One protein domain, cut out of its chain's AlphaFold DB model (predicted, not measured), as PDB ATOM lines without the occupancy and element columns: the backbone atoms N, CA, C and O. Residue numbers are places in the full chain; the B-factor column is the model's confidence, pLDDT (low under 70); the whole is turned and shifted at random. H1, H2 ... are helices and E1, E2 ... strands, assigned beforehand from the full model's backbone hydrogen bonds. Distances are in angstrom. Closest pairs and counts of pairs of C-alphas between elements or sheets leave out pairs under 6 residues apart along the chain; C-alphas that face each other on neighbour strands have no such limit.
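What this domain is: This is residues 2 to 77 of the 232 residues of a protein of Microgenomates group bacterium GW2011_GWA2_47_8 (UniProt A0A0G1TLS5). One long helix, H4, makes the longest axis; a tiny parallel sheet, E1 and E2, and short helices H2 and H3 line one side, with H1 over the sheet's face away from H4. The 76 printed residues run E1, H1, E2, H2, H3, H4, mostly helix. The whole is loose, radius of gyration of the C-alphas 14.9 A, spanning 43 by 26 by 18 A.

How they stand to each other: E1, residues 2 to 4, and E2, residues 22 to 24, are parallel; N 4 and O 23, within hydrogen-bond range, are 2.9 A apart. With H1, residues 10 to 17, they form a strand-helix-strand unit, parallel strands joined through a helix, its crossover right-handed. H4, residues 41 to 69, touches H2, residues 27 to 31, with residues 47 to 54 alone; the closest C-alphas, Cys 31 and Cys 50, are 5.2 A apart. H4 touches H3, residues 34 to 37, with residues 43 to 47 alone; the closest C-alphas, Cys 37 and Lys 43, are 5.0 A apart. Every O i to N i+4 pair is within hydrogen-bond range in H1, H2 and H4; H3 is too short for one.

Where its parts are: E1 begins at C-alpha 2, (6.126, 160.881, 143.827). H4, 42.1 A from first to last C-alpha, ends at C-alpha 69, (1.185, 172.314, 134.796).

The domain as a whole: The C-alphas farthest apart, Ser 39 and Ser 70, are 44.8 A apart. The printed part has no cut, no link is long, and no printed residue is under 70 in pLDDT.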
ATOM      1  N   VAL A   2       5.617 161.598 142.649       97.94
ATOM      2  CA  VAL A   2       6.126 160.881 143.827       97.94
ATOM      3  C   VAL A   2       7.167 161.754 144.524       97.94
ATOM      4  O   VAL A   2       8.000 162.377 143.872       97.94
ATOM      5  N   VAL A   3       7.125 161.795 145.853       97.88
ATOM      6  CA  VAL A   3       8.112 162.493 146.685       97.88
ATOM      7  C   VAL A   3       8.708 161.495 147.667       97.88
ATOM      8  O   VAL A   3       7.974 160.700 148.254       97.88
ATOM      9  N   THR A   4      10.024 161.513 147.851       97.38
ATOM     10  CA  THR A   4      10.710 160.568 148.739       97.38
ATOM     11  C   THR A   4      11.897 161.194 149.465       97.38
ATOM     12  O   THR A   4      12.575 162.073 148.932       97.38
ATOM     13  N   ASP A   5      12.144 160.706 150.686       96.12
ATOM     14  CA  ASP A   5      13.302 161.044 151.514       96.12
ATOM     15  C   ASP A   5      14.551 160.194 151.230       96.12
ATOM     16  O   ASP A   5      15.475 160.168 152.046       96.12
ATOM     17  N   ARG A   6      14.578 159.460 150.109       95.69
ATOM     18  CA  ARG A   6      15.677 158.562 149.738       95.69
ATOM     19  C   ARG A   6      15.908 158.574 148.234       95.69
ATOM     20  O   ARG A   6      14.965 158.647 147.459       95.69
ATOM     21  N   PHE A   7      17.155 158.385 147.810       95.12
ATOM     22  CA  PHE A   7      17.501 158.334 146.383       95.12
ATOM     23  C   PHE A   7      17.314 156.961 145.725       95.12
ATOM     24  O   PHE A   7      17.259 156.875 144.501       95.12
ATOM     25  N   LYS A   8      17.248 155.879 146.509       93.25
ATOM     26  CA  LYS A   8      17.246 154.499 145.997       93.25
ATOM     27  C   LYS A   8      16.139 153.678 146.645       93.25
ATOM     28  O   LYS A   8      16.354 153.034 147.669       93.25
ATOM     29  N   ILE A   9      14.948 153.726 146.055       95.12
ATOM     30  CA  ILE A   9      13.806 152.892 146.443       95.12
ATOM     31  C   ILE A   9      13.022 152.449 145.206       95.12
ATOM     32  O   ILE A   9      12.915 153.194 144.233       95.12
ATOM     33  N   LYS A  10      12.380 151.279 145.292       96.06
ATOM     34  CA  LYS A  10      11.552 150.704 144.218       96.06
ATOM     35  C   LYS A  10      10.451 151.649 143.719       96.06
ATOM     36  O   LYS A  10      10.089 151.620 142.551       96.06
ATOM     37  N   ALA A  11       9.926 152.521 144.583       96.06
ATOM     38  CA  ALA A  11       8.910 153.497 144.188       96.06
ATOM     39  C   ALA A  11       9.413 154.504 143.134       96.06
ATOM     40  O   ALA A  11       8.621 154.947 142.310       96.06
ATOM     41  N   ILE A  12      10.712 154.837 143.125       97.31
ATOM     42  CA  ILE A  12      11.311 155.707 142.100       97.31
ATOM     43  C   ILE A  12      11.337 154.986 140.753       97.31
ATOM     44  O   ILE A  12      10.991 155.579 139.738       97.31
ATOM     45  N   GLU A  13      11.734 153.714 140.740       97.12
ATOM     46  CA  GLU A  13      11.759 152.887 139.527       97.12
ATOM     47  C   GLU A  13      10.354 152.743 138.943       97.12
ATOM     48  O   GLU A  13      10.145 153.002 137.762       97.12
ATOM     49  N   ILE A  14       9.367 152.435 139.792       97.62
ATOM     50  CA  ILE A  14       7.960 152.383 139.386       97.62
ATOM     51  C   ILE A  14       7.531 153.738 138.812       97.62
ATOM     52  O   ILE A  14       6.995 153.781 137.713       97.62
ATOM     53  N   ALA A  15       7.794 154.849 139.504       97.75
ATOM     54  CA  ALA A  15       7.414 156.173 139.016       97.75
ATOM     55  C   ALA A  15       8.006 156.474 137.629       97.75
ATOM     56  O   ALA A  15       7.278 156.932 136.751       97.75
ATOM     57  N   LYS A  16       9.283 156.144 137.403       96.69
ATOM     58  CA  LYS A  16       9.941 156.294 136.096       96.69
ATOM     59  C   LYS A  16       9.265 155.461 135.010       96.69
ATOM     60  O   LYS A  16       8.981 156.002 133.948       96.69
ATOM     61  N   ASN A  17       8.937 154.199 135.293       97.81
ATOM     62  CA  ASN A  17       8.275 153.309 134.329       97.81
ATOM     63  C   ASN A  17       6.902 153.827 133.870       97.81
ATOM     64  O   ASN A  17       6.456 153.490 132.781       97.81
ATOM     65  N   TYR A  18       6.243 154.655 134.685       97.94
ATOM     66  CA  TYR A  18       4.951 155.272 134.372       97.94
ATOM     67  C   TYR A  18       5.056 156.768 134.029       97.94
ATOM     68  O   TYR A  18       4.041 157.462 134.031       97.94
ATOM     69  N   ASN A  19       6.260 157.294 133.763       97.19
ATOM     70  CA  ASN A  19       6.505 158.719 133.488       97.19
ATOM     71  C   ASN A  19       5.951 159.667 134.572       97.19
ATOM     72  O   ASN A  19       5.547 160.799 134.305       97.19
ATOM     73  N   ILE A  20       5.934 159.213 135.827       97.50
ATOM     74  CA  ILE A  20       5.493 160.001 136.974       97.50
ATOM     75  C   ILE A  20       6.689 160.810 137.505       97.50
ATOM     76  O   ILE A  20       7.712 160.223 137.863       97.50
ATOM     77  N   PRO A  21       6.569 162.144 137.645       97.19
ATOM     78  CA  PRO A  21       7.633 162.991 138.184       97.19
ATOM     79  C   PRO A  21       8.037 162.583 139.597       97.19
ATOM     80  O   PRO A  21       7.165 162.288 140.422       97.19
ATOM     81  N   VAL A  22       9.339 162.651 139.889       98.19
ATOM     82  CA  VAL A  22       9.916 162.308 141.193       98.19
ATOM     83  C   VAL A  22      10.677 163.496 141.773       98.19
ATOM     84  O   VAL A  22      11.553 164.048 141.113       98.19
ATOM     85  N   ILE A  23      10.389 163.835 143.030       97.88
ATOM     86  CA  ILE A  23      11.260 164.655 143.880       97.88
ATOM     87  C   ILE A  23      11.918 163.708 144.884       97.88
ATOM     88  O   ILE A  23      11.232 163.101 145.708       97.88
ATOM     89  N   ALA A  24      13.239 163.568 144.817       97.38
ATOM     90  CA  ALA A  24      14.008 162.748 145.749       97.38
ATOM     91  C   ALA A  24      15.045 163.615 146.461       97.38
ATOM     92  O   ALA A  24      15.816 164.319 145.811       97.38
ATOM     93  N   LYS A  25      15.061 163.552 147.792       96.94
ATOM     94  CA  LYS A  25      16.048 164.212 148.657       96.94
ATOM     95  C   LYS A  25      16.405 163.288 149.797       96.94
ATOM     96  O   LYS A  25      15.574 162.477 150.162       96.94
ATOM     97  N   ASP A  26      17.581 163.418 150.391       96.50
ATOM     98  CA  ASP A  26      17.968 162.582 151.528       96.50
ATOM     99  C   ASP A  26      17.694 163.295 152.857       96.50
ATOM    100  O   ASP A  26      18.447 164.167 153.294       96.50
ATOM    101  N   PHE A  27      16.604 162.904 153.521       97.00
ATOM    102  CA  PHE A  27      16.217 163.509 154.796       97.00
ATOM    103  C   PHE A  27      17.213 163.206 155.913       97.00
ATOM    104  O   PHE A  27      17.436 164.063 156.765       97.00
ATOM    105  N   GLU A  28      17.786 162.000 155.970       95.50
ATOM    106  CA  GLU A  28      18.699 161.659 157.067       95.50
ATOM    107  C   GLU A  28      20.011 162.420 156.944       95.50
ATOM    108  O   GLU A  28      20.527 162.891 157.959       95.50
ATOM    109  N   THR A  29      20.499 162.605 155.719       95.62
ATOM    110  CA  THR A  29      21.671 163.444 155.453       95.62
ATOM    111  C   THR A  29      21.413 164.905 155.840       95.62
ATOM    112  O   THR A  29      22.253 165.520 156.498       95.62
ATOM    113  N   GLU A  30      20.240 165.461 155.520       95.31
ATOM    114  CA  GLU A  30      19.924 166.872 155.810       95.31
ATOM    115  C   GLU A  30      19.520 167.143 157.274       95.31
ATOM    116  O   GLU A  30      19.861 168.181 157.853       95.31
ATOM    117  N   CYS A  31      18.764 166.234 157.892       96.56
ATOM    118  CA  CYS A  31      18.114 166.455 159.189       96.56
ATOM    119  C   CYS A  31      18.689 165.593 160.322       96.56
ATOM    120  O   CYS A  31      18.508 165.921 161.499       96.56
ATOM    121  N   GLY A  32      19.373 164.495 160.000       94.75
ATOM    122  CA  GLY A  32      19.826 163.487 160.952       94.75
ATOM    123  C   GLY A  32      18.740 162.481 161.348       94.75
ATOM    124  O   GLY A  32      17.657 162.403 160.771       94.75
ATOM    125  N   ILE A  33      19.030 161.690 162.385       94.50
ATOM    126  CA  ILE A  33      18.163 160.602 162.858       94.50
ATOM    127  C   ILE A  33      17.497 161.008 164.175       94.50
ATOM    128  O   ILE A  33      18.177 161.185 165.187       94.50
ATOM    129  N   TRP A  34      16.158 161.063 164.201       93.31
ATOM    130  CA  TRP A  34      15.377 161.454 165.387       93.31
ATOM    131  C   TRP A  34      15.787 160.716 166.669       93.31
ATOM    132  O   TRP A  34      15.937 161.334 167.722       93.31
ATOM    133  N   GLN A  35      16.026 159.402 166.588       93.31
ATOM    134  CA  GLN A  35      16.403 158.585 167.748       93.31
ATOM    135  C   GLN A  35      17.710 159.049 168.412       93.31
ATOM    136  O   GLN A  35      17.826 158.950 169.631       93.31
ATOM    137  N   LYS A  36      18.652 159.620 167.646       94.00
ATOM    138  CA  LYS A  36      19.909 160.191 168.163       94.00
ATOM    139  C   LYS A  36      19.720 161.586 168.779       94.00
ATOM    140  O   LYS A  36      20.594 162.070 169.497       94.00
ATOM    141  N   CYS A  37      18.591 162.238 168.501       93.00
ATOM    142  CA  CYS A  37      18.294 163.599 168.949       93.00
ATOM    143  C   CYS A  37      17.280 163.656 170.102       93.00
ATOM    144  O   CYS A  37      17.325 164.607 170.879       93.00
ATOM    145  N   LYS A  38      16.381 162.669 170.237       93.38
ATOM    146  CA  LYS A  38      15.187 162.741 171.104       93.38
ATOM    147  C   LYS A  38      15.461 163.015 172.590       93.38
ATOM    148  O   LYS A  38      14.613 163.609 173.247       93.38
ATOM    149  N   SER A  39      16.616 162.612 173.119       94.31
ATOM    150  CA  SER A  39      16.973 162.787 174.535       94.31
ATOM    151  C   SER A  39      17.531 164.175 174.865       94.31
ATOM    152  O   SER A  39      17.540 164.568 176.026       94.31
ATOM    153  N   ASN A  40      17.965 164.956 173.871       96.62
ATOM    154  CA  ASN A  40      18.597 166.258 174.089       96.62
ATOM    155  C   ASN A  40      17.743 167.388 173.493       96.62
ATOM    156  O   ASN A  40      17.503 167.434 172.286       96.62
ATOM    157  N   LYS A  41      17.302 168.341 174.328       96.56
ATOM    158  CA  LYS A  41      16.425 169.457 173.917       96.56
ATOM    159  C   LYS A  41      16.998 170.272 172.749       96.56
ATOM    160  O   LYS A  41      16.278 170.502 171.781       96.56
ATOM    161  N   LYS A  42      18.279 170.654 172.798       96.88
ATOM    162  CA  LYS A  42      18.936 171.441 171.738       96.88
ATOM    163  C   LYS A  42      19.008 170.657 170.424       96.88
ATOM    164  O   LYS A  42      18.679 171.198 169.371       96.88
ATOM    165  N   LYS A  43      19.353 169.363 170.483       96.69
ATOM    166  CA  LYS A  43      19.365 168.482 169.298       96.69
ATOM    167  C   LYS A  43      17.964 168.275 168.715       96.69
ATOM    168  O   LYS A  43      17.824 168.282 167.496       96.69
ATOM    169  N   ARG A  44      16.925 168.139 169.552       95.75
ATOM    170  CA  ARG A  44      15.524 168.052 169.098       95.75
ATOM    171  C   ARG A  44      15.073 169.303 168.352       95.75
ATOM    172  O   ARG A  44      14.449 169.172 167.305       95.75
ATOM    173  N   LEU A  45      15.374 170.488 168.888       96.31
ATOM    174  CA  LEU A  45      15.027 171.757 168.243       96.31
ATOM    175  C   LEU A  45      15.737 171.887 166.893       96.31
ATOM    176  O   LEU A  45      15.066 172.058 165.883       96.31
ATOM    177  N   LYS A  46      17.055 171.642 166.850       96.88
ATOM    178  CA  LYS A  46      17.820 171.658 165.595       96.88
ATOM    179  C   LYS A  46      17.267 170.671 164.559       96.88
ATOM    180  O   LYS A  46      17.079 171.048 163.409       96.88
ATOM    181  N   TYR A  47      16.969 169.432 164.962       96.88
ATOM    182  CA  TYR A  47      16.345 168.433 164.084       96.88
ATOM    183  C   TYR A  47      15.017 168.946 163.515       96.88
ATOM    184  O   TYR A  47      14.767 168.827 162.319       96.88
ATOM    185  N   ARG A  48      14.168 169.535 164.365       96.00
ATOM    186  CA  ARG A  48      12.867 170.071 163.955       96.00
ATOM    187  C   ARG A  48      13.019 171.233 162.976       96.00
ATOM    188  O   ARG A  48      12.284 171.270 161.995       96.00
ATOM    189  N   ASP A  49      13.966 172.136 163.209       97.44
ATOM    190  CA  ASP A  49      14.232 173.265 162.313       97.44
ATOM    191  C   ASP A  49      14.725 172.785 160.942       97.44
ATOM    192  O   ASP A  49      14.234 173.256 159.914       97.44
ATOM    193  N   CYS A  50      15.633 171.801 160.910       97.75
ATOM    194  CA  CYS A  50      16.050 171.153 159.664       97.75
ATOM    195  C   CYS A  50      14.864 170.484 158.963       97.75
ATOM    196  O   CYS A  50      14.638 170.725 157.781       97.75
ATOM    197  N   ALA A  51      14.046 169.724 159.696       97.38
ATOM    198  CA  ALA A  51      12.888 169.041 159.131       97.38
ATOM    199  C   ALA A  51      11.837 170.021 158.581       97.38
ATOM    200  O   ALA A  51      11.186 169.723 157.581       97.38
ATOM    201  N   ILE A  52      11.654 171.195 159.198       97.81
ATOM    202  CA  ILE A  52      10.800 172.261 158.652       97.81
ATOM    203  C   ILE A  52      11.374 172.762 157.325       97.81
ATOM    204  O   ILE A  52      10.646 172.795 156.335       97.81
ATOM    205  N   LYS A  53      12.667 173.109 157.284       98.25
ATOM    206  CA  LYS A  53      13.328 173.600 156.062       98.25
ATOM    207  C   LYS A  53      13.275 172.574 154.930       98.25
ATOM    208  O   LYS A  53      12.965 172.946 153.802       98.25
ATOM    209  N   PHE A  54      13.500 171.299 155.242       98.31
ATOM    210  CA  PHE A  54      13.414 170.192 154.294       98.31
ATOM    211  C   PHE A  54      12.026 170.110 153.641       98.31
ATOM    212  O   PHE A  54      11.899 170.171 152.417       98.31
ATOM    213  N   HIS A  55      10.964 170.036 154.454       98.19
ATOM    214  CA  HIS A  55       9.595 169.934 153.942       98.19
ATOM    215  C   HIS A  55       9.137 171.212 153.222       98.19
ATOM    216  O   HIS A  55       8.439 171.124 152.214       98.19
ATOM    217  N   ASP A  56       9.549 172.394 153.685       98.50
ATOM    218  CA  ASP A  56       9.270 173.659 152.994       98.50
ATOM    219  C   ASP A  56       9.982 173.729 151.633       98.50
ATOM    220  O   ASP A  56       9.415 174.236 150.663       98.50
ATOM    221  N   GLY A  57      11.193 173.172 151.534       98.38
ATOM    222  CA  GLY A  57      11.917 173.011 150.275       98.38
ATOM    223  C   GLY A  57      11.198 172.075 149.304       98.38
ATOM    224  O   GLY A  57      11.045 172.417 148.134       98.38
ATOM    225  N   ILE A  58      10.689 170.936 149.791       98.25
ATOM    226  CA  ILE A  58       9.832 170.037 149.000       98.25
ATOM    227  C   ILE A  58       8.585 170.773 148.506       98.25
ATOM    228  O   ILE A  58       8.256 170.690 147.325       98.25
ATOM    229  N   LEU A  59       7.903 171.524 149.380       98.50
ATOM    230  CA  LEU A  59       6.723 172.287 148.977       98.50
ATOM    231  C   LEU A  59       7.057 173.280 147.857       98.50
ATOM    232  O   LEU A  59       6.277 173.407 146.919       98.50
ATOM    233  N   LYS A  60       8.204 173.965 147.922       98.56
ATOM    234  CA  LYS A  60       8.626 174.894 146.863       98.56
ATOM    235  C   LYS A  60       8.715 174.197 145.500       98.56
ATOM    236  O   LYS A  60       8.267 174.754 144.503       98.56
ATOM    237  N   GLU A  61       9.259 172.986 145.451       98.44
ATOM    238  CA  GLU A  61       9.346 172.205 144.212       98.44
ATOM    239  C   GLU A  61       7.981 171.715 143.726       98.44
ATOM    240  O   GLU A  61       7.698 171.818 142.532       98.44
ATOM    241  N   ILE A  62       7.113 171.276 144.643       98.25
ATOM    242  CA  ILE A  62       5.719 170.930 144.329       98.25
ATOM    243  C   ILE A  62       5.007 172.133 143.700       98.25
ATOM    244  O   ILE A  62       4.467 172.007 142.608       98.25
ATOM    245  N   LEU A  63       5.069 173.311 144.330       98.31
ATOM    246  CA  LEU A  63       4.426 174.536 143.835       98.31
ATOM    247  C   LEU A  63       4.975 174.977 142.472       98.31
ATOM    248  O   LEU A  63       4.223 175.426 141.610       98.31
ATOM    249  N   ASN A  64       6.284 174.836 142.253       98.19
ATOM    250  CA  ASN A  64       6.883 175.109 140.948       98.19
ATOM    251  C   ASN A  64       6.340 174.162 139.873       98.19
ATOM    252  O   ASN A  64       6.124 174.580 138.738       98.19
ATOM    253  N   TYR A  65       6.125 172.893 140.219       97.44
ATOM    254  CA  TYR A  65       5.565 171.908 139.305       97.44
ATOM    255  C   TYR A  65       4.076 172.158 139.027       97.44
ATOM    256  O   TYR A  65       3.670 172.156 137.869       97.44
ATOM    257  N   GLU A  66       3.290 172.471 140.059       97.50
ATOM    258  CA  GLU A  66       1.895 172.911 139.924       97.50
ATOM    259  C   GLU A  66       1.773 174.114 138.982       97.50
ATOM    260  O   GLU A  66       0.949 174.116 138.068       97.50
ATOM    261  N   LYS A  67       2.656 175.112 139.142       97.94
ATOM    262  CA  LYS A  67       2.715 176.284 138.259       97.94
ATOM    263  C   LYS A  67       3.016 175.897 136.811       97.94
ATOM    264  O   LYS A  67       2.387 176.437 135.911       97.94
ATOM    265  N   LYS A  68       3.963 174.982 136.577       97.38
ATOM    266  CA  LYS A  68       4.306 174.507 135.223       97.38
ATOM    267  C   LYS A  68       3.146 173.778 134.546       97.38
ATOM    268  O   LYS A  68       3.009 173.878 133.335       97.38
ATOM    269  N   LEU A  69       2.341 173.046 135.314       96.00
ATOM    270  CA  LEU A  69       1.185 172.314 134.796       96.00
ATOM    271  C   LEU A  69      -0.103 173.143 134.747       96.00
ATOM    272  O   LEU A  69      -1.097 172.659 134.216       96.00
ATOM    273  N   SER A  70      -0.121 174.342 135.337       96.69
ATOM    274  CA  SER A  70      -1.352 175.105 135.588       96.69
ATOM    275  C   SER A  70      -2.422 174.288 136.336       96.69
ATOM    276  O   SER A  70      -3.620 174.476 136.140       96.69
ATOM    277  N   LEU A  71      -1.991 173.377 137.217       96.00
ATOM    278  CA  LEU A  71      -2.847 172.473 137.991       96.00
ATOM    279  C   LEU A  71      -2.362 172.395 139.437       96.00
ATOM    280  O   LEU A  71      -1.169 172.492 139.700       96.00
ATOM    281  N   LYS A  72      -3.284 172.178 140.379       96.50
ATOM    282  CA  LYS A  72      -2.966 171.976 141.800       96.50
ATOM    283  C   LYS A  72      -3.185 170.527 142.195       96.50
ATOM    284  O   LYS A  72      -4.166 169.920 141.775       96.50
ATOM    285  N   PHE A  73      -2.331 169.989 143.054       96.81
ATOM    286  CA  PHE A  73      -2.553 168.684 143.654       96.81
ATOM    287  C   PHE A  73      -3.652 168.779 144.720       96.81
ATOM    288  O   PHE A  73      -3.562 169.531 145.691       96.81
ATOM    289  N   ASN A  74      -4.713 167.993 144.550       95.25
ATOM    290  CA  ASN A  74      -5.864 168.014 145.455       95.25
ATOM    291  C   ASN A  74      -5.688 167.119 146.690       95.25
ATOM    292  O   ASN A  74      -6.426 167.287 147.660       95.25
ATOM    293  N   LEU A  75      -4.735 166.183 146.655       97.88
ATOM    294  CA  LEU A  75      -4.524 165.175 147.689       97.88
ATOM    295  C   LEU A  75      -3.044 164.774 147.768       97.88
ATOM    296  O   LEU A  75      -2.405 164.531 146.746       97.88
ATOM    297  N   ALA A  76      -2.536 164.637 148.988       98.06
ATOM    298  CA  ALA A  76      -1.294 163.951 149.308       98.06
ATOM    299  C   ALA A  76      -1.610 162.607 149.985       98.06
ATOM    300  O   ALA A  76      -2.416 162.534 150.914       98.06
ATOM    301  N   VAL A  77      -0.963 161.535 149.534       98.12
ATOM    302  CA  VAL A  77      -1.097 160.193 150.117       98.12
ATOM    303  C   VAL A  77       0.238 159.827 150.737       98.12
ATOM    304  O   VAL A  77       1.256 159.803 150.043       98.12
TER     305      VAL A  77